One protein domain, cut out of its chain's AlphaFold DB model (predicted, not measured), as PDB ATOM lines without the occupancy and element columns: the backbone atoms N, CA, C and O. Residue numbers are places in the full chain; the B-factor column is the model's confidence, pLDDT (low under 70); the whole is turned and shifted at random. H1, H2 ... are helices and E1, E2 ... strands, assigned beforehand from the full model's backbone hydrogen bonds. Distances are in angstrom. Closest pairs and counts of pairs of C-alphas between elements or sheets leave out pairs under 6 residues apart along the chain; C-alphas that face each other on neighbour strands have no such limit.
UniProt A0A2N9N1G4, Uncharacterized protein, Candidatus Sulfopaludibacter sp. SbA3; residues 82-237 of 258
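Overview. This is residues 82 to 237 of the 258 residues of an uncharacterized protein of Candidatus Sulfopaludibacter sp. SbA3 (UniProt A0A2N9N1G4). What shape is this? Two sheets, E2 E1 E3 E4 and E5 E6 E7, lie partly face to face as a sandwich, with H1 packed across edge strand E7 and a long loop, residues 93 to 123, joining E1 to E2. What is it built of? The 156 printed residues hold seven named strands, then two named helices; the first sheet is mixed, the second antiparallel, the class mixed, with under half of the residues in named elements. How large is it? It is compact, radius of gyration of the C-alphas 16.7 A, spanning 50 by 43 by 29 A.

Arrangement. How does the first sheet pair? E1, residues 85 to 92, is parallel to E2, residues 124 to 128 (N 90 to O 125, 2.7 A), and antiparallel to E3, residues 136 to 146 (N 89 to O 142, 2.8 A). E3 and E4, residues 153 to 164, form a hairpin, N 139 and O 161 2.7 A apart. And the second? E5, residues 171 to 175, E6, residues 178 to 186, and E7, residues 194 to 202, form a meander, each strand the antiparallel neighbour of the one before; N 173 and O 180, and N 181 and O 199, are 2.8 A apart. The closest C-alphas of E4 and E6, Phe 163 and Asp 185, are 4.8 A apart. Where are the helices? H1, residues 217 to 226, with every O i to N i+4 pair within hydrogen-bond range, is on the second sheet at a height of 9.6 A; H2, residues 229 to 236, has 2 of 4, and is close to H1 but not clearly touching, Trp 224 and Met 232 having the closest C-alphas, 6.3 A.

Along the chain. Where does E1 begin? C-alpha 85 is at (31.913, 15.569, -26.521). Which strands are long? E3 measures 32.4 A and E4 30.9 A. Where does H2 end? C-alpha 236 is at (17.822, 38.893, -47.568).

Size, cuts and confidence. Is it cut? The printed part has no cut; the links E1 to E2 and E7 to H1 are long. Where is confidence low? Residues 82 to 132, 148 and 150 to 151 are under 70.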
ATOM      1  N   LEU A  82      29.324  11.511 -19.102       45.72
ATOM      2  CA  LEU A  82      30.258  12.470 -19.679       45.72
ATOM      3  C   LEU A  82      29.438  13.499 -20.471       45.72
ATOM      4  O   LEU A  82      28.554  13.090 -21.226       45.72
ATOM      5  N   PRO A  83      29.716  14.809 -20.341       51.69
ATOM      6  CA  PRO A  83      29.082  15.805 -21.192       51.69
ATOM      7  C   PRO A  83      29.383  15.485 -22.658       51.69
ATOM      8  O   PRO A  83      30.530  15.148 -22.990       51.69
ATOM      9  N   ASP A  84      28.364  15.604 -23.513       51.56
ATOM     10  CA  ASP A  84      28.448  15.380 -24.958       51.56
ATOM     11  C   ASP A  84      29.737  15.988 -25.513       51.56
ATOM     12  O   ASP A  84      29.982  17.195 -25.436       51.56
ATOM     13  N   THR A  85      30.609  15.131 -26.036       53.84
ATOM     14  CA  THR A  85      31.913  15.569 -26.521       53.84
ATOM     15  C   THR A  85      31.859  15.681 -28.030       53.84
ATOM     16  O   THR A  85      31.615  14.705 -28.740       53.84
ATOM     17  N   LEU A  86      32.078  16.893 -28.529       48.28
ATOM     18  CA  LEU A  86      32.239  17.126 -29.958       48.28
ATOM     19  C   LEU A  86      33.641  16.722 -30.399       48.28
ATOM     20  O   LEU A  86      34.582  16.814 -29.632       48.28
ATOM     21  N   PHE A  87      33.817  16.304 -31.638       51.34
ATOM     22  CA  PHE A  87      35.136  16.144 -32.245       51.34
ATOM     23  C   PHE A  87      35.027  16.565 -33.714       51.34
ATOM     24  O   PHE A  87      33.986  16.378 -34.342       51.34
ATOM     25  N   VAL A  88      36.074  17.175 -34.272       49.75
ATOM     26  CA  VAL A  88      36.068  17.637 -35.676       49.75
ATOM     27  C   VAL A  88      37.087  16.851 -36.480       49.75
ATOM     28  O   VAL A  88      38.281  16.906 -36.219       49.75
ATOM     29  N   ILE A  89      36.633  16.152 -37.506       56.75
ATOM     30  CA  ILE A  89      37.500  15.488 -38.473       56.75
ATOM     31  C   ILE A  89      37.490  16.358 -39.729       56.75
ATOM     32  O   ILE A  89      36.504  16.406 -40.450       56.75
ATOM     33  N   ALA A  90      38.550  17.116 -39.965       52.44
ATOM     34  CA  ALA A  90      38.654  18.060 -41.071       52.44
ATOM     35  C   ALA A  90      39.695  17.620 -42.106       52.44
ATOM     36  O   ALA A  90      40.794  18.137 -42.142       52.44
ATOM     37  N   GLU A  91      39.396  16.666 -42.970       49.88
ATOM     38  CA  GLU A  91      40.373  16.199 -43.962       49.88
ATOM     39  C   GLU A  91      40.530  17.164 -45.151       49.88
ATOM     40  O   GLU A  91      39.660  17.231 -46.011       49.88
ATOM     41  N   ALA A  92      41.642  17.897 -45.280       47.56
ATOM     42  CA  ALA A  92      41.894  18.648 -46.509       47.56
ATOM     43  C   ALA A  92      42.572  17.770 -47.574       47.56
ATOM     44  O   ALA A  92      43.732  17.368 -47.462       47.56
ATOM     45  N   GLY A  93      41.811  17.477 -48.626       48.16
ATOM     46  CA  GLY A  93      42.244  16.767 -49.823       48.16
ATOM     47  C   GLY A  93      42.156  17.673 -51.045       48.16
ATOM     48  O   GLY A  93      41.385  18.629 -51.093       48.16
ATOM     49  N   SER A  94      42.961  17.406 -52.064       44.31
ATOM     50  CA  SER A  94      42.822  18.086 -53.341       44.31
ATOM     51  C   SER A  94      41.509  17.686 -54.006       44.31
ATOM     52  O   SER A  94      41.350  16.530 -54.387       44.31
ATOM     53  N   GLY A  95      40.607  18.640 -54.251       44.94
ATOM     54  CA  GLY A  95      39.342  18.410 -54.967       44.94
ATOM     55  C   GLY A  95      39.478  17.936 -56.429       44.94
ATOM     56  O   GLY A  95      38.488  17.901 -57.161       44.94
ATOM     57  N   LEU A  96      40.684  17.579 -56.888       47.03
ATOM     58  CA  LEU A  96      40.911  16.927 -58.171       47.03
ATOM     59  C   LEU A  96      40.691  15.416 -58.017       47.03
ATOM     60  O   LEU A  96      41.507  14.716 -57.419       47.03
ATOM     61  N   ARG A  97      39.597  14.913 -58.608       44.16
ATOM     62  CA  ARG A  97      39.329  13.471 -58.757       44.16
ATOM     63  C   ARG A  97      40.589  12.741 -59.239       44.16
ATOM     64  O   ARG A  97      41.067  13.015 -60.337       44.16
ATOM     65  N   GLY A  98      41.074  11.784 -58.444       42.75
ATOM     66  CA  GLY A  98      42.132  10.849 -58.839       42.75
ATOM     67  C   GLY A  98      43.552  11.198 -58.391       42.75
ATOM     68  O   GLY A  98      44.499  10.656 -58.953       42.75
ATOM     69  N   SER A  99      43.734  12.085 -57.410       41.19
ATOM     70  CA  SER A  99      45.052  12.332 -56.811       41.19
ATOM     71  C   SER A  99      45.186  11.747 -55.411       41.19
ATOM     72  O   SER A  99      44.214  11.780 -54.663       41.19
ATOM     73  N   PRO A 100      46.370  11.218 -55.047       41.72
ATOM     74  CA  PRO A 100      46.585  10.639 -53.730       41.72
ATOM     75  C   PRO A 100      46.475  11.733 -52.666       41.72
ATOM     76  O   PRO A 100      47.306  12.641 -52.589       41.72
ATOM     77  N   GLU A 101      45.428  11.656 -51.853       46.34
ATOM     78  CA  GLU A 101      45.276  12.499 -50.676       46.34
ATOM     79  C   GLU A 101      46.367  12.148 -49.649       46.34
ATOM     80  O   GLU A 101      46.652  10.982 -49.378       46.34
ATOM     81  N   ILE A 102      47.021  13.162 -49.083       36.56
ATOM     82  CA  ILE A 102      48.018  12.982 -48.028       36.56
ATOM     83  C   ILE A 102      47.407  13.505 -46.728       36.56
ATOM     84  O   ILE A 102      47.113  14.696 -46.595       36.56
ATOM     85  N   GLY A 103      47.216  12.593 -45.775       35.56
ATOM     86  CA  GLY A 103      46.659  12.809 -44.443       35.56
ATOM     87  C   GLY A 103      47.637  13.527 -43.502       35.56
ATOM     88  O   GLY A 103      48.734  13.048 -43.248       35.56
ATOM     89  N   TRP A 104      47.250  14.654 -42.914       33.72
ATOM     90  CA  TRP A 104      47.948  15.337 -41.817       33.72
ATOM     91  C   TRP A 104      46.939  15.601 -40.693       33.72
ATOM     92  O   TRP A 104      45.743  15.383 -40.853       33.72
ATOM     93  N   ILE A 105      47.435  16.037 -39.538       35.97
ATOM     94  CA  ILE A 105      46.642  16.319 -38.342       35.97
ATOM     95  C   ILE A 105      47.075  17.688 -37.821       35.97
ATOM     96  O   ILE A 105      48.202  17.822 -37.338       35.97
ATOM     97  N   ARG A 106      46.212  18.709 -37.878       40.72
ATOM     98  CA  ARG A 106      46.402  19.947 -37.103       40.72
ATOM     99  C   ARG A 106      45.563  19.979 -35.830       40.72
ATOM    100  O   ARG A 106      44.383  19.661 -35.833       40.72
ATOM    101  N   ARG A 107      46.203  20.435 -34.751       35.72
ATOM    102  CA  ARG A 107      45.623  20.654 -33.422       35.72
ATOM    103  C   ARG A 107      44.725  21.899 -33.451       35.72
ATOM    104  O   ARG A 107      45.240  23.005 -33.594       35.72
ATOM    105  N   CYS A 108      43.414  21.737 -33.255       40.12
ATOM    106  CA  CYS A 108      42.533  22.869 -32.942       40.12
ATOM    107  C   CYS A 108      42.992  23.556 -31.652       40.12
ATOM    108  O   CYS A 108      43.339  22.896 -30.664       40.12
ATOM    109  N   ARG A 109      42.987  24.892 -31.646       37.91
ATOM    110  CA  ARG A 109      43.242  25.654 -30.423       37.91
ATOM    111  C   ARG A 109      41.975  25.602 -29.573       37.91
ATOM    112  O   ARG A 109      40.935  26.121 -29.967       37.91
ATOM    113  N   LEU A 110      42.077  24.959 -28.412       43.53
ATOM    114  CA  LEU A 110      40.981  24.874 -27.453       43.53
ATOM    115  C   LEU A 110      40.609  26.291 -26.992       43.53
ATOM    116  O   LEU A 110      41.471  27.037 -26.518       43.53
ATOM    117  N   GLY A 111      39.337  26.667 -27.123       40.84
ATOM    118  CA  GLY A 111      38.820  27.820 -26.395       40.84
ATOM    119  C   GLY A 111      38.858  27.502 -24.904       40.84
ATOM    120  O   GLY A 111      38.253  26.527 -24.471       40.84
ATOM    121  N   THR A 112      39.590  28.283 -24.112       37.88
ATOM    122  CA  THR A 112      39.545  28.179 -22.649       37.88
ATOM    123  C   THR A 112      38.118  28.447 -22.175       37.88
ATOM    124  O   THR A 112      37.630  29.570 -22.321       37.88
ATOM    125  N   LEU A 113      37.449  27.433 -21.622       37.66
ATOM    126  CA  LEU A 113      36.252  27.639 -20.808       37.66
ATOM    127  C   LEU A 113      36.663  28.420 -19.550       37.66
ATOM    128  O   LEU A 113      37.750  28.207 -19.008       37.66
ATOM    129  N   GLY A 114      35.820  29.355 -19.110       37.22
ATOM    130  CA  GLY A 114      36.012  30.031 -17.827       37.22
ATOM    131  C   GLY A 114      35.996  29.023 -16.666       37.22
ATOM    132  O   GLY A 114      35.424  27.939 -16.806       37.22
ATOM    133  N   PRO A 115      36.622  29.345 -15.523       36.19
ATOM    134  CA  PRO A 115      36.648  28.458 -14.364       36.19
ATOM    135  C   PRO A 115      35.218  28.264 -13.835       36.19
ATOM    136  O   PRO A 115      34.656  29.176 -13.236       36.19
ATOM    137  N   GLY A 116      34.609  27.104 -14.097       39.03
ATOM    138  CA  GLY A 116      33.269  26.783 -13.589       39.03
ATOM    139  C   GLY A 116      32.453  25.756 -14.378       39.03
ATOM    140  O   GLY A 116      31.456  25.273 -13.853       39.03
ATOM    141  N   SER A 117      32.850  25.383 -15.598       36.72
ATOM    142  CA  SER A 117      32.138  24.351 -16.367       36.72
ATOM    143  C   SER A 117      32.923  23.033 -16.381       36.72
ATOM    144  O   SER A 117      34.039  23.026 -16.908       36.72
ATOM    145  N   PRO A 118      32.384  21.918 -15.843       40.97
ATOM    146  CA  PRO A 118      32.966  20.593 -16.048       40.97
ATOM    147  C   PRO A 118      32.826  20.250 -17.537       40.97
ATOM    148  O   PRO A 118      31.735  19.968 -18.021       40.97
ATOM    149  N   GLY A 119      33.911  20.414 -18.298       35.38
ATOM    150  CA  GLY A 119      33.867  20.470 -19.758       35.38
ATOM    151  C   GLY A 119      34.795  19.460 -20.415       35.38
ATOM    152  O   GLY A 119      36.013  19.498 -20.237       35.38
ATOM    153  N   THR A 120      34.197  18.573 -21.203       46.41
ATOM    154  CA  THR A 120      34.856  17.581 -22.049       46.41
ATOM    155  C   THR A 120      35.633  18.242 -23.188       46.41
ATOM    156  O   THR A 120      35.251  19.295 -23.697       46.41
ATOM    157  N   ALA A 121      36.765  17.642 -23.570       38.69
ATOM    158  CA  ALA A 121      37.717  18.242 -24.499       38.69
ATOM    159  C   ALA A 121      37.517  17.697 -25.919       38.69
ATOM    160  O   ALA A 121      37.876  16.544 -26.176       38.69
ATOM    161  N   PRO A 122      37.009  18.508 -26.856       42.41
ATOM    162  CA  PRO A 122      36.898  18.083 -28.231       42.41
ATOM    163  C   PRO A 122      38.277  18.095 -28.915       42.41
ATOM    164  O   PRO A 122      39.052  19.048 -28.789       42.41
ATOM    165  N   VAL A 123      38.613  17.017 -29.622       38.47
ATOM    166  CA  VAL A 123      39.850  16.870 -30.411       38.47
ATOM    167  C   VAL A 123      39.496  16.929 -31.891       38.47
ATOM    168  O   VAL A 123      38.454  16.445 -32.329       38.47
ATOM    169  N   ALA A 124      40.353  17.576 -32.666       39.88
ATOM    170  CA  ALA A 124      40.119  17.769 -34.076       39.88
ATOM    171  C   ALA A 124      41.392  17.598 -34.889       39.88
ATOM    172  O   ALA A 124      42.463  17.962 -34.404       39.88
ATOM    173  N   HIS A 125      41.258  17.033 -36.088       38.72
ATOM    174  CA  HIS A 125      42.365  16.626 -36.951       38.72
ATOM    175  C   HIS A 125      42.131  17.134 -38.371       38.72
ATOM    176  O   HIS A 125      41.068  16.871 -38.916       38.72
ATOM    177  N   SER A 126      43.114  17.818 -38.971       40.50
ATOM    178  CA  SER A 126      43.059  18.176 -40.395       40.50
ATOM    179  C   SER A 126      44.292  17.907 -41.248       40.50
ATOM    180  O   SER A 126      45.415  18.216 -40.834       40.50
ATOM    181  N   SER A 127      44.053  17.346 -42.444       40.16
ATOM    182  CA  SER A 127      45.044  16.949 -43.461       40.16
ATOM    183  C   SER A 127      45.206  17.972 -44.573       40.16
ATOM    184  O   SER A 127      44.417  18.890 -44.602       40.16
ATOM    185  N   HIS A 128      46.241  17.876 -45.416       46.28
ATOM    186  CA  HIS A 128      46.433  18.686 -46.630       46.28
ATOM    187  C   HIS A 128      47.275  17.891 -47.638       46.28
ATOM    188  O   HIS A 128      48.449  17.618 -47.376       46.28
ATOM    189  N   SER A 129      46.729  17.552 -48.806       44.44
ATOM    190  CA  SER A 129      47.511  16.915 -49.874       44.44
ATOM    191  C   SER A 129      48.259  17.954 -50.711       44.44
ATOM    192  O   SER A 129      47.627  18.713 -51.443       44.44
ATOM    193  N   GLN A 130      49.594  17.997 -50.652       46.06
ATOM    194  CA  GLN A 130      50.348  18.826 -51.596       46.06
ATOM    195  C   GLN A 130      50.150  18.292 -53.016       46.06
ATOM    196  O   GLN A 130      50.587  17.188 -53.335       46.06
ATOM    197  N   GLN A 131      49.504  19.085 -53.865       49.06
ATOM    198  CA  GLN A 131      49.459  18.848 -55.299       49.06
ATOM    199  C   GLN A 131      50.364  19.810 -56.065       49.06
ATOM    200  O   GLN A 131      50.688  20.907 -55.614       49.06
ATOM    201  N   CYS A 132      50.742  19.358 -57.260       62.28
ATOM    202  CA  CYS A 132      51.556  20.018 -58.271       62.28
ATOM    203  C   CYS A 132      51.307  21.536 -58.380       62.28
ATOM    204  O   CYS A 132      50.294  21.960 -58.923       62.28
ATOM    205  N   ASN A 133      52.268  22.335 -57.903       73.56
ATOM    206  CA  ASN A 133      52.478  23.774 -58.149       73.56
ATOM    207  C   ASN A 133      51.275  24.740 -57.999       73.56
ATOM    208  O   ASN A 133      51.373  25.897 -58.406       73.56
ATOM    209  N   SER A 134      50.151  24.305 -57.426       81.50
ATOM    210  CA  SER A 134      48.990  25.151 -57.147       81.50
ATOM    211  C   SER A 134      48.984  25.548 -55.676       81.50
ATOM    212  O   SER A 134      49.143  24.709 -54.796       81.50
ATOM    213  N   THR A 135      48.760  26.833 -55.403       87.25
ATOM    214  CA  THR A 135      48.459  27.316 -54.048       87.25
ATOM    215  C   THR A 135      46.985  27.131 -53.689       87.25
ATOM    216  O   THR A 135      46.618  27.307 -52.535       87.25
ATOM    217  N   TRP A 136      46.130  26.736 -54.636       88.75
ATOM    218  CA  TRP A 136      44.748  26.345 -54.360       88.75
ATOM    219  C   TRP A 136      44.666  24.896 -53.902       88.75
ATOM    220  O   TRP A 136      45.192  24.002 -54.564       88.75
ATOM    221  N   MET A 137      43.955  24.692 -52.799       87.81
ATOM    222  CA  MET A 137      43.758  23.419 -52.119       87.81
ATOM    223  C   MET A 137      42.263  23.177 -51.896       87.81
ATOM    224  O   MET A 137      41.470  24.117 -51.864       87.81
ATOM    225  N   GLY A 138      41.871  21.914 -51.735       84.81
ATOM    226  CA  GLY A 138      40.544  21.552 -51.241       84.81
ATOM    227  C   GLY A 138      40.591  21.229 -49.750       84.81
ATOM    228  O   GLY A 138      41.638  20.872 -49.209       84.81
ATOM    229  N   MET A 139      39.453  21.387 -49.087       86.19
ATOM    230  CA  MET A 139      39.236  21.128 -47.672       86.19
ATOM    231  C   MET A 139      37.918  20.401 -47.480       86.19
ATOM    232  O   MET A 139      36.868  21.032 -47.542       86.19
ATOM    233  N   THR A 140      37.958  19.103 -47.202       83.44
ATOM    234  CA  THR A 140      36.801  18.371 -46.688       83.44
ATOM    235  C   THR A 140      36.759  18.542 -45.173       83.44
ATOM    236  O   THR A 140      37.776  18.593 -44.486       83.44
ATOM    237  N   TYR A 141      35.573  18.708 -44.613       84.69
ATOM    238  CA  TYR A 141      35.411  18.779 -43.172       84.69
ATOM    239  C   TYR A 141      34.160  18.059 -42.728       84.69
ATOM    240  O   TYR A 141      33.169  18.031 -43.449       84.69
ATOM    241  N   ALA A 142      34.222  17.489 -41.533       85.31
ATOM    242  CA  ALA A 142      33.119  16.863 -40.841       85.31
ATOM    243  C   ALA A 142      33.226  17.127 -39.332       85.31
ATOM    244  O   ALA A 142      34.284  16.997 -38.718       85.31
ATOM    245  N   VAL A 143      32.124  17.508 -38.702       84.25
ATOM    246  CA  VAL A 143      32.017  17.614 -37.247       84.25
ATOM    247  C   VAL A 143      31.113  16.505 -36.775       84.25
ATOM    248  O   VAL A 143      30.001  16.368 -37.275       84.25
ATOM    249  N   HIS A 144      31.581  15.749 -35.793       82.00
ATOM    250  CA  HIS A 144      30.837  14.654 -35.205       82.00
ATOM    251  C   HIS A 144      30.546  14.952 -33.736       82.00
ATOM    252  O   HIS A 144      31.387  15.490 -33.008       82.00
ATOM    253  N   ARG A 145      29.347  14.590 -33.293       79.44
ATOM    254  CA  ARG A 145      28.973  14.515 -31.887       79.44
ATOM    255  C   ARG A 145      29.048  13.059 -31.463       79.44
ATOM    256  O   ARG A 145      28.406  12.198 -32.064       79.44
ATOM    257  N   LEU A 146      29.843  12.785 -30.435       75.81
ATOM    258  CA  LEU A 146      29.775  11.499 -29.757       75.81
ATOM    259  C   LEU A 146      28.587  11.555 -28.808       75.81
ATOM    260  O   LEU A 146      28.556  12.404 -27.917       75.81
ATOM    261  N   SER A 147      27.612  10.682 -29.025       71.25
ATOM    262  CA  SER A 147      26.505  10.539 -28.089       71.25
ATOM    263  C   SER A 147      26.907   9.597 -26.954       71.25
ATOM    264  O   SER A 147      27.768   8.726 -27.102       71.25
ATOM    265  N   VAL A 148      26.256   9.768 -25.804       68.00
ATOM    266  CA  VAL A 148      26.414   8.913 -24.616       68.00
ATOM    267  C   VAL A 148      26.096   7.445 -24.929       68.00
ATOM    268  O   VAL A 148      26.566   6.534 -24.240       68.00
ATOM    269  N   LEU A 149      25.309   7.188 -25.981       70.62
ATOM    270  CA  LEU A 149      25.054   5.830 -26.430       70.62
ATOM    271  C   LEU A 149      26.287   5.251 -27.150       70.62
ATOM    272  O   LEU A 149      26.731   5.785 -28.172       70.62
ATOM    273  N   PRO A 150      26.826   4.130 -26.651       64.75
ATOM    274  CA  PRO A 150      28.021   3.506 -27.196       64.75
ATOM    275  C   PRO A 150      27.814   3.111 -28.662       64.75
ATOM    276  O   PRO A 150      26.829   2.461 -29.010       64.75
ATOM    277  N   GLY A 151      28.749   3.526 -29.519       69.12
ATOM    278  CA  GLY A 151      28.694   3.289 -30.964       69.12
ATOM    279  C   GLY A 151      27.831   4.277 -31.755       69.12
ATOM    280  O   GLY A 151      27.713   4.117 -32.964       69.12
ATOM    281  N   SER A 152      27.248   5.301 -31.118       70.56
ATOM    282  CA  SER A 152      26.543   6.368 -31.838       70.56
ATOM    283  C   SER A 152      27.454   7.576 -32.070       70.56
ATOM    284  O   SER A 152      27.779   8.338 -31.157       70.56
ATOM    285  N   VAL A 153      27.884   7.724 -33.320       76.25
ATOM    286  CA  VAL A 153      28.574   8.911 -33.829       76.25
ATOM    287  C   VAL A 153      27.582   9.641 -34.724       76.25
ATOM    288  O   VAL A 153      27.152   9.108 -35.743       76.25
ATOM    289  N   GLU A 154      27.181  10.845 -34.331       82.00
ATOM    290  CA  GLU A 154      26.276  11.676 -35.122       82.00
ATOM    291  C   GLU A 154      27.095  12.698 -35.910       82.00
ATOM    292  O   GLU A 154      27.753  13.562 -35.328       82.00
ATOM    293  N   ALA A 155      27.066  12.623 -37.240       82.12
ATOM    294  CA  ALA A 155      27.626  13.676 -38.076       82.12
ATOM    295  C   ALA A 155      26.739  14.926 -37.970       82.12
ATOM    296  O   ALA A 155      25.599  14.934 -38.424       82.12
ATOM    297  N   LEU A 156      27.274  15.989 -37.371       86.94
ATOM    298  CA  LEU A 156      26.595  17.271 -37.231       86.94
ATOM    299  C   LEU A 156      26.631  18.060 -38.542       86.94
ATOM    300  O   LEU A 156      25.617  18.549 -39.029       86.94
ATOM    301  N   ILE A 157      27.815  18.201 -39.125       88.62
ATOM    302  CA  ILE A 157      28.004  18.889 -40.402       88.62
ATOM    303  C   ILE A 157      29.119  18.208 -41.163       88.62
ATOM    304  O   ILE A 157      30.100  17.794 -40.557       88.62
ATOM    305  N   SER A 158      29.003  18.162 -42.480       88.44
ATOM    306  CA  SER A 158      30.134  17.923 -43.359       88.44
ATOM    307  C   SER A 158      30.073  18.825 -44.587       88.44
ATOM    308  O   SER A 158      29.029  19.397 -44.910       88.44
ATOM    309  N   GLY A 159      31.206  19.008 -45.250       86.69
ATOM    310  CA  GLY A 159      31.297  19.817 -46.454       86.69
ATOM    311  C   GLY A 159      32.666  19.730 -47.106       86.69
ATOM    312  O   GLY A 159      33.596  19.159 -46.552       86.69
ATOM    313  N   HIS A 160      32.776  20.325 -48.290       87.00
ATOM    314  CA  HIS A 160      34.036  20.528 -48.993       87.00
ATOM    315  C   HIS A 160      34.158  22.003 -49.376       87.00
ATOM    316  O   HIS A 160      33.173  22.614 -49.796       87.00
ATOM    317  N   HIS A 161      35.351  22.578 -49.246       88.00
ATOM    318  CA  HIS A 161      35.623  23.975 -49.562       88.00
ATOM    319  C   HIS A 161      36.978  24.133 -50.251       88.00
ATOM    320  O   HIS A 161      37.952  23.509 -49.848       88.00
ATOM    321  N   GLY A 162      37.051  24.956 -51.296       88.38
ATOM    322  CA  GLY A 162      38.323  25.331 -51.912       88.38
ATOM    323  C   GLY A 162      38.940  26.501 -51.158       88.38
ATOM    324  O   GLY A 162      38.227  27.422 -50.780       88.38
ATOM    325  N   PHE A 163      40.243  26.485 -50.918       90.81
ATOM    326  CA  PHE A 163      40.908  27.586 -50.237       90.81
ATOM    327  C   PHE A 163      42.310  27.818 -50.802       90.81
ATOM    328  O   PHE A 163      42.943  26.927 -51.372       90.81
ATOM    329  N   TRP A 164      42.801  29.037 -50.637       91.44
ATOM    330  CA  TRP A 164      44.155  29.423 -50.978       91.44
ATOM    331  C   TRP A 164      45.087  29.139 -49.799       91.44
ATOM    332  O   TRP A 164      44.946  29.699 -48.707       91.44
ATOM    333  N   LEU A 165      46.063  28.264 -50.024       87.31
ATOM    334  CA  LEU A 165      47.144  27.942 -49.106       87.31
ATOM    335  C   LEU A 165      48.126  29.117 -49.071       87.31
ATOM    336  O   LEU A 165      49.175  29.107 -49.711       87.31
ATOM    337  N   GLY A 166      47.739  30.160 -48.335       85.44
ATOM    338  CA  GLY A 166      48.655  31.206 -47.895       85.44
ATOM    339  C   GLY A 166      49.671  30.664 -46.884       85.44
ATOM    340  O   GLY A 166      49.897  29.460 -46.777       85.44
ATOM    341  N   ASN A 167      50.261  31.549 -46.081       78.88
ATOM    342  CA  ASN A 167      51.343  31.161 -45.167       78.88
ATOM    343  C   ASN A 167      50.899  30.187 -44.058       78.88
ATOM    344  O   ASN A 167      51.664  29.302 -43.681       78.88
ATOM    345  N   ASP A 168      49.673  30.332 -43.548       82.69
ATOM    346  CA  ASP A 168      49.240  29.631 -42.333       82.69
ATOM    347  C   ASP A 168      48.210  28.513 -42.582       82.69
ATOM    348  O   ASP A 168      48.056  27.626 -41.734       82.69
ATOM    349  N   GLY A 169      47.577  28.474 -43.760       86.56
ATOM    350  CA  GLY A 169      46.462  27.566 -44.066       86.56
ATOM    351  C   GLY A 169      45.171  27.910 -43.301       86.56
ATOM    352  O   GLY A 169      45.092  28.977 -42.693       86.56
ATOM    353  N   PRO A 170      44.150  27.035 -43.334       89.88
ATOM    354  CA  PRO A 170      42.900  27.250 -42.613       89.88
ATOM    355  C   PRO A 170      43.100  27.111 -41.094       89.88
ATOM    356  O   PRO A 170      43.794  26.202 -40.621       89.88
ATOM    357  N   GLU A 171      42.459  27.985 -40.320       89.31
ATOM    358  CA  GLU A 171      42.356  27.912 -38.861       89.31
ATOM    359  C   GLU A 171      40.958  27.439 -38.447       89.31
ATOM    360  O   GLU A 171      39.940  27.844 -39.004       89.31
ATOM    361  N   PHE A 172      40.911  26.575 -37.432       87.62
ATOM    362  CA  PHE A 172      39.673  26.037 -36.882       87.62
ATOM    363  C   PHE A 172      39.641  26.273 -35.375       87.62
ATOM    364  O   PHE A 172      40.582  25.927 -34.651       87.62
ATOM    365  N   VAL A 173      38.530  26.823 -34.896       87.69
ATOM    366  CA  VAL A 173      38.242  26.978 -33.472       87.69
ATOM    367  C   VAL A 173      36.943  26.257 -33.174       87.69
ATOM    368  O   VAL A 173      35.869  26.673 -33.600       87.69
ATOM    369  N   LEU A 174      37.052  25.177 -32.412       85.25
ATOM    370  CA  LEU A 174      35.919  24.383 -31.971       85.25
ATOM    371  C   LEU A 174      35.648  24.639 -30.489       85.25
ATOM    372  O   LEU A 174      36.526  24.483 -29.639       85.25
ATOM    373  N   LYS A 175      34.411  25.024 -30.199       87.12
ATOM    374  CA  LYS A 175      33.826  25.179 -28.869       87.12
ATOM    375  C   LYS A 175      32.677  24.169 -28.713       87.12
ATOM    376  O   LYS A 175      32.184  23.672 -29.725       87.12
ATOM    377  N   PRO A 176      32.197  23.903 -27.483       84.00
ATOM    378  CA  PRO A 176      31.080  22.977 -27.256       84.00
ATOM    379  C   PRO A 176      29.809  23.293 -28.061       84.00
ATOM    380  O   PRO A 176      29.068  22.394 -28.432       84.00
ATOM    381  N   GLU A 177      29.571  24.569 -28.366       90.25
ATOM    382  CA  GLU A 177      28.349  25.033 -29.034       90.25
ATOM    383  C   GLU A 177      28.623  25.746 -30.360       90.25
ATOM    384  O   GLU A 177      27.690  26.191 -31.025       90.25
ATOM    385  N   GLU A 178      29.892  25.891 -30.753       90.31
ATOM    386  CA  GLU A 178      30.268  26.699 -31.912       90.31
ATOM    387  C   GLU A 178      31.483  26.121 -32.641       90.31
ATOM    388  O   GLU A 178      32.479  25.761 -32.017       90.31
ATOM    389  N   LEU A 179      31.441  26.107 -33.969       91.00
ATOM    390  CA  LEU A 179      32.615  25.935 -34.824       91.00
ATOM    391  C   LEU A 179      32.888  27.239 -35.566       91.00
ATOM    392  O   LEU A 179      31.982  27.824 -36.155       91.00
ATOM    393  N   ILE A 180      34.148  27.650 -35.598       92.12
ATOM    394  CA  ILE A 180      34.641  28.753 -36.416       92.12
ATOM    395  C   ILE A 180      35.717  28.196 -37.346       92.12
ATOM    396  O   ILE A 180      36.640  27.531 -36.878       92.12
ATOM    397  N   MET A 181      35.601  28.466 -38.642       92.00
ATOM    398  CA  MET A 181      36.612  28.152 -39.651       92.00
ATOM    399  C   MET A 181      37.031  29.448 -40.335       92.00
ATOM    400  O   MET A 181      36.181  30.161 -40.869       92.00
ATOM    401  N   GLU A 182      38.320  29.747 -40.307       91.94
ATOM    402  CA  GLU A 182      38.933  30.895 -40.966       91.94
ATOM    403  C   GLU A 182      39.858  30.390 -42.068       91.94
ATOM    404  O   GLU A 182      40.733  29.567 -41.814       91.94
ATOM    405  N   PHE A 183      39.671  30.847 -43.298       91.88
ATOM    406  CA  PHE A 183      40.520  30.445 -44.418       91.88
ATOM    407  C   PHE A 183      40.523  31.517 -45.504       91.88
ATOM    408  O   PHE A 183      39.658  32.388 -45.534       91.88
ATOM    409  N   LEU A 184      41.511  31.473 -46.393       92.88
ATOM    410  CA  LEU A 184      41.591  32.385 -47.531       92.88
ATOM    411  C   LEU A 184      40.857  31.764 -48.718       92.88
ATOM    412  O   LEU A 184      41.165  30.640 -49.097       92.88
ATOM    413  N   ASP A 185      39.903  32.475 -49.301       92.31
ATOM    414  CA  ASP A 185      39.157  32.042 -50.488       92.31
ATOM    415  C   ASP A 185      39.327  33.055 -51.620       92.31
ATOM    416  O   ASP A 185      39.855  34.153 -51.421       92.31
ATOM    417  N   SER A 186      38.893  32.677 -52.815       91.19
ATOM    418  CA  SER A 186      38.858  33.549 -53.981       91.19
ATOM    419  C   SER A 186      37.969  34.754 -53.703       91.19
ATOM    420  O   SER A 186      36.975  34.664 -52.984       91.19
ATOM    421  N   SER A 187      38.378  35.894 -54.246       91.94
ATOM    422  CA  SER A 187      37.638  37.145 -54.134       91.94
ATOM    423  C   SER A 187      36.922  37.442 -55.449       91.94
ATOM    424  O   SER A 187      37.499  37.265 -56.524       91.94
ATOM    425  N   VAL A 188      35.681  37.926 -55.380       89.62
ATOM    426  CA  VAL A 188      34.924  38.407 -56.548       89.62
ATOM    427  C   VAL A 188      35.466  39.738 -57.064       89.62
ATOM    428  O   VAL A 188      35.304  40.066 -58.240       89.62
ATOM    429  N   ASP A 189      36.137  40.509 -56.205       89.25
ATOM    430  CA  ASP A 189      36.902  41.678 -56.625       89.25
ATOM    431  C   ASP A 189      38.174  41.226 -57.349       89.25
ATOM    432  O   ASP A 189      39.124  40.769 -56.719       89.25
ATOM    433  N   ALA A 190      38.206  41.410 -58.670       88.56
ATOM    434  CA  ALA A 190      39.321  41.025 -59.536       88.56
ATOM    435  C   ALA A 190      40.667  41.695 -59.192       88.56
ATOM    436  O   ALA A 190      41.708  41.265 -59.690       88.56
ATOM    437  N   ARG A 191      40.680  42.755 -58.373       92.81
ATOM    438  CA  ARG A 191      41.920  43.395 -57.898       92.81
ATOM    439  C   ARG A 191      42.499  42.719 -56.661       92.81
ATOM    440  O   ARG A 191      43.643  42.992 -56.300       92.81
ATOM    441  N   VAL A 192      41.719  41.868 -56.006       91.06
ATOM    442  CA  VAL A 192      42.085  41.169 -54.780       91.06
ATOM    443  C   VAL A 192      42.146  39.680 -55.094       91.06
ATOM    444  O   VAL A 192      41.166  39.087 -55.521       91.06
ATOM    445  N   HIS A 193      43.311  39.056 -54.911       90.12
ATOM    446  CA  HIS A 193      43.478  37.645 -55.271       90.12
ATOM    447  C   HIS A 193      42.695  36.709 -54.340       90.12
ATOM    448  O   HIS A 193      42.060  35.760 -54.793       90.12
ATOM    449  N   ASN A 194      42.743  36.988 -53.038       92.81
ATOM    450  CA  ASN A 194      42.058  36.218 -52.013       92.81
ATOM    451  C   ASN A 194      41.620  37.108 -50.846       92.81
ATOM    452  O   ASN A 194      42.185  38.181 -50.616       92.81
ATOM    453  N   ARG A 195      40.604  36.653 -50.117       91.38
ATOM    454  CA  ARG A 195      40.095  37.289 -48.897       91.38
ATOM    455  C   ARG A 195      39.893  36.254 -47.806       91.38
ATOM    456  O   ARG A 195      39.597  35.093 -48.082       91.38
ATOM    457  N   THR A 196      40.033  36.694 -46.561       91.06
ATOM    458  CA  THR A 196      39.706  35.874 -45.395       91.06
ATOM    459  C   THR A 196      38.197  35.681 -45.314       91.06
ATOM    460  O   THR A 196      37.453  36.647 -45.167       91.06
ATOM    461  N   GLN A 197      37.763  34.429 -45.370       90.31
ATOM    462  CA  GLN A 197      36.398  34.000 -45.110       90.31
ATOM    463  C   GLN A 197      36.305  33.444 -43.690       90.31
ATOM    464  O   GLN A 197      37.174  32.684 -43.257       90.31
ATOM    465  N   LEU A 198      35.230  33.796 -42.976       91.38
ATOM    466  CA  LEU A 198      34.944  33.264 -41.646       91.38
ATOM    467  C   LEU A 198      33.612  32.517 -41.642       91.38
ATOM    468  O   LEU A 198      32.535  33.107 -41.657       91.38
ATOM    469  N   HIS A 199      33.677  31.193 -41.584       90.94
ATOM    470  CA  HIS A 199      32.501  30.346 -41.460       90.94
ATOM    471  C   HIS A 199      32.240  30.034 -39.993       90.94
ATOM    472  O   HIS A 199      33.073  29.436 -39.319       90.94
ATOM    473  N   ARG A 200      31.061  30.410 -39.501       92.44
ATOM    474  CA  ARG A 200      30.645  30.141 -38.122       92.44
ATOM    475  C   ARG A 200      29.435  29.228 -38.106       92.44
ATOM    476  O   ARG A 200      28.480  29.472 -38.837       92.44
ATOM    477  N   TYR A 201      29.449  28.223 -37.247       92.69
ATOM    478  CA  TYR A 201      28.337  27.307 -37.029       92.69
ATOM    479  C   TYR A 201      27.997  27.267 -35.551       92.69
ATOM    480  O   TYR A 201      28.892  27.236 -34.719       92.69
ATOM    481  N   SER A 202      26.708  27.268 -35.247       92.94
ATOM    482  CA  SER A 202      26.141  27.080 -33.916       92.94
ATOM    483  C   SER A 202      25.575  25.672 -33.816       92.94
ATOM    484  O   SER A 202      25.002  25.186 -34.790       92.94
ATOM    485  N   PHE A 203      25.696  25.065 -32.637       91.31
ATOM    486  CA  PHE A 203      25.179  23.732 -32.311       91.31
ATOM    487  C   PHE A 203      24.096  23.750 -31.218       91.31
ATOM    488  O   PHE A 203      23.563  22.694 -30.879       91.31
ATOM    489  N   THR A 204      23.768  24.926 -30.665       90.06
ATOM    490  CA  THR A 204      22.827  25.101 -29.539       90.06
ATOM    491  C   THR A 204      21.405  24.621 -29.844       90.06
ATOM    492  O   THR A 204      20.790  23.961 -29.017       90.06
ATOM    493  N   GLU A 205      20.887  24.916 -31.037       90.75
ATOM    494  CA  GLU A 205      19.524  24.554 -31.477       90.75
ATOM    495  C   GLU A 205      19.589  23.626 -32.699       90.75
ATOM    496  O   GLU A 205      18.818  23.741 -33.650       90.75
ATOM    497  N   GLY A 206      20.591  22.747 -32.706       89.25
ATOM    498  CA  GLY A 206      21.012  22.032 -33.901       89.25
ATOM    499  C   GLY A 206      22.025  22.827 -34.718       89.25
ATOM    500  O   GLY A 206      22.508  23.888 -34.312       89.25
ATOM    501  N   VAL A 207      22.393  22.264 -35.864       91.12
ATOM    502  CA  VAL A 207      23.511  22.731 -36.683       91.12
ATOM    503  C   VAL A 207      23.047  23.851 -37.599       91.12
ATOM    504  O   VAL A 207      22.316  23.636 -38.563       91.12
ATOM    505  N   ARG A 208      23.507  25.066 -37.312       92.19
ATOM    506  CA  ARG A 208      23.150  26.267 -38.071       92.19
ATOM    507  C   ARG A 208      24.391  27.065 -38.430       92.19
ATOM    508  O   ARG A 208      25.116  27.481 -37.531       92.19
ATOM    509  N   ARG A 209      24.579  27.393 -39.712       89.94
ATOM    510  CA  ARG A 209      25.549  28.427 -40.114       89.94
ATOM    511  C   ARG A 209      25.063  29.784 -39.595       89.94
ATOM    512  O   ARG A 209      23.935  30.194 -39.864       89.94
ATOM    513  N   LEU A 210      25.889  30.448 -38.797       90.56
ATOM    514  CA  LEU A 210      25.630  31.795 -38.305       90.56
ATOM    515  C   LEU A 210      25.822  32.814 -39.438       90.56
ATOM    516  O   LEU A 210      26.421  32.520 -40.476       90.56
ATOM    517  N   GLY A 211      25.263  34.009 -39.241       82.56
ATOM    518  CA  GLY A 211      25.387  35.106 -40.199       82.56
ATOM    519  C   GLY A 211      26.842  35.536 -40.425       82.56
ATOM    520  O   GLY A 211      27.720  35.145 -39.646       82.56
ATOM    521  N   PRO A 212      27.083  36.364 -41.457       78.19
ATOM    522  CA  PRO A 212      28.418  36.787 -41.841       78.19
ATOM    523  C   PRO A 212      29.149  37.404 -40.662       78.19
ATOM    524  O   PRO A 212      28.641  38.312 -39.997       78.19
ATOM    525  N   ALA A 213      30.351  36.915 -40.407       78.69
ATOM    526  CA  ALA A 213      31.269  37.540 -39.480       78.69
ATOM    527  C   ALA A 213      32.241  38.381 -40.295       78.69
ATOM    528  O   ALA A 213      33.287  37.912 -40.729       78.69
ATOM    529  N   VAL A 214      31.831  39.616 -40.551       75.75
ATOM    530  CA  VAL A 214      32.527  40.506 -41.476       75.75
ATOM    531  C   VAL A 214      33.404  41.462 -40.691       75.75
ATOM    532  O   VAL A 214      32.956  42.079 -39.720       75.75
ATOM    533  N   PHE A 215      34.668  41.571 -41.089       75.44
ATOM    534  CA  PHE A 215      35.573  42.557 -40.506       75.44
ATOM    535  C   PHE A 215      35.344  43.924 -41.146       75.44
ATOM    536  O   PHE A 215      35.470  44.955 -40.484       75.44
ATOM    537  N   GLN A 216      34.987  43.925 -42.430       80.38
ATOM    538  CA  GLN A 216      34.715  45.106 -43.233       80.38
ATOM    539  C   GLN A 216      33.413  44.944 -44.025       80.38
ATOM    540  O   GLN A 216      32.944  43.837 -44.274       80.38
ATOM    541  N   GLN A 217      32.826  46.056 -44.470       81.50
ATOM    542  CA  GLN A 217      31.608  46.028 -45.293       81.50
ATOM    543  C   GLN A 217      31.804  45.247 -46.600       81.50
ATOM    544  O   GLN A 217      30.874  44.624 -47.101       81.50
ATOM    545  N   GLN A 218      33.020  45.256 -47.141       82.94
ATOM    546  CA  GLN A 218      33.371  44.519 -48.346       82.94
ATOM    547  C   GLN A 218      33.293  43.008 -48.126       82.94
ATOM    548  O   GLN A 218      32.847  42.309 -49.024       82.94
ATOM    549  N   ASP A 219      33.646  42.511 -46.939       82.69
ATOM    550  CA  ASP A 219      33.564  41.078 -46.631       82.69
ATOM    551  C   ASP A 219      32.104  40.606 -46.598       82.69
ATOM    552  O   ASP A 219      31.805  39.466 -46.937       82.69
ATOM    553  N   PHE A 220      31.172  41.501 -46.245       84.38
ATOM    554  CA  PHE A 220      29.742  41.206 -46.340       84.38
ATOM    555  C   PHE A 220      29.311  41.015 -47.787       84.38
ATOM    556  O   PHE A 220      28.646  40.031 -48.097       84.38
ATOM    557  N   ALA A 221      29.691  41.943 -48.668       86.12
ATOM    558  CA  ALA A 221      29.389  41.828 -50.091       86.12
ATOM    559  C   ALA A 221      30.060  40.590 -50.704       86.12
ATOM    560  O   ALA A 221      29.443  39.889 -51.498       86.12
ATOM    561  N   GLU A 222      31.290  40.295 -50.289       86.69
ATOM    562  CA  GLU A 222      32.044  39.117 -50.705       86.69
ATOM    563  C   GLU A 222      31.310  37.821 -50.343       86.69
ATOM    564  O   GLU A 222      31.009  37.014 -51.222       86.69
ATOM    565  N   GLU A 223      30.949  37.628 -49.069       84.88
ATOM    566  CA  GLU A 223      30.192  36.444 -48.646       84.88
ATOM    567  C   GLU A 223      28.832  36.382 -49.355       84.88
ATOM    568  O   GLU A 223      28.387  35.318 -49.778       84.88
ATOM    569  N   TRP A 224      28.175  37.523 -49.541       85.38
ATOM    570  CA  TRP A 224      26.893  37.572 -50.230       85.38
ATOM    571  C   TRP A 224      26.961  37.109 -51.688       85.38
ATOM    572  O   TRP A 224      26.052  36.437 -52.169       85.38
ATOM    573  N   LEU A 225      28.026  37.477 -52.399       86.69
ATOM    574  CA  LEU A 225      28.191  37.183 -53.823       86.69
ATOM    575  C   LEU A 225      28.763  35.785 -54.084       86.69
ATOM    576  O   LEU A 225      28.541  35.231 -55.158       86.69
ATOM    577  N   THR A 226      29.483  35.211 -53.121       85.69
ATOM    578  CA  THR A 226      30.150  33.904 -53.264       85.69
ATOM    579  C   THR A 226      29.309  32.727 -52.770       85.69
ATOM    580  O   THR A 226      29.565  31.580 -53.145       85.69
ATOM    581  N   ARG A 227      28.297  32.964 -51.926       84.81
ATOM    582  CA  ARG A 227      27.490  31.892 -51.326       84.81
ATOM    583  C   ARG A 227      26.279  31.509 -52.185       84.81
ATOM    584  O   ARG A 227      25.758  32.338 -52.929       84.81
ATOM    585  N   PRO A 228      25.781  30.258 -52.070       83.94
ATOM    586  CA  PRO A 228      24.575  29.838 -52.776       83.94
ATOM    587  C   PRO A 228      23.391  30.757 -52.462       83.94
ATOM    588  O   PRO A 228      23.145  31.086 -51.300       83.94
ATOM    589  N   TRP A 229      22.622  31.119 -53.492       82.94
ATOM    590  CA  TRP A 229      21.491  32.040 -53.346       82.94
ATOM    591  C   TRP A 229      20.465  31.571 -52.309       82.94
ATOM    592  O   TRP A 229      19.988  32.389 -51.536       82.94
ATOM    593  N   SER A 230      20.189  30.268 -52.213       82.75
ATOM    594  CA  SER A 230      19.273  29.711 -51.204       82.75
ATOM    595  C   SER A 230      19.683  30.044 -49.766       82.75
ATOM    596  O   SER A 230      18.835  30.221 -48.894       82.75
ATOM    597  N   GLU A 231      20.986  30.171 -49.509       82.31
ATOM    598  CA  GLU A 231      21.486  30.593 -48.209       82.31
ATOM    599  C   GLU A 231      21.317  32.107 -48.015       82.31
ATOM    600  O   GLU A 231      20.857  32.547 -46.957       82.31
ATOM    601  N   MET A 232      21.656  32.908 -49.029       82.81
ATOM    602  CA  MET A 232      21.578  34.371 -48.953       82.81
ATOM    603  C   MET A 232      20.144  34.898 -48.966       82.81
ATOM    604  O   MET A 232      19.853  35.886 -48.297       82.81
ATOM    605  N   GLU A 233      19.214  34.223 -49.630       83.06
ATOM    606  CA  GLU A 233      17.798  34.585 -49.677       83.06
ATOM    607  C   GLU A 233      17.189  34.621 -48.271       83.06
ATOM    608  O   GLU A 233      16.574  35.616 -47.881       83.06
ATOM    609  N   SER A 234      17.464  33.600 -47.452       78.88
ATOM    610  CA  SER A 234      17.019  33.558 -46.050       78.88
ATOM    611  C   SER A 234      17.552  34.732 -45.213       78.88
ATOM    612  O   SER A 234      16.924  35.151 -44.239       78.88
ATOM    613  N   ARG A 235      18.700  35.292 -45.614       74.50
ATOM    614  CA  ARG A 235      19.349  36.452 -44.984       74.50
ATOM    615  C   ARG A 235      18.880  37.783 -45.583       74.50
ATOM    616  O   ARG A 235      18.966  38.806 -44.909       74.50
ATOM    617  N   SER A 236      18.383  37.757 -46.820       74.38
ATOM    618  CA  SER A 236      17.822  38.893 -47.568       74.38
ATOM    619  C   SER A 236      16.395  39.206 -47.170       74.38
ATOM    620  O   SER A 236      15.945  40.339 -47.339       74.38
ATOM    621  N   ALA A 237      15.675  38.189 -46.694       70.81
ATOM    622  CA  ALA A 237      14.280  38.319 -46.336       70.81
ATOM    623  C   ALA A 237      14.120  39.467 -45.325       70.81
ATOM    624  O   ALA A 237      14.814  39.487 -44.299       70.81
TER     625      ALA A 237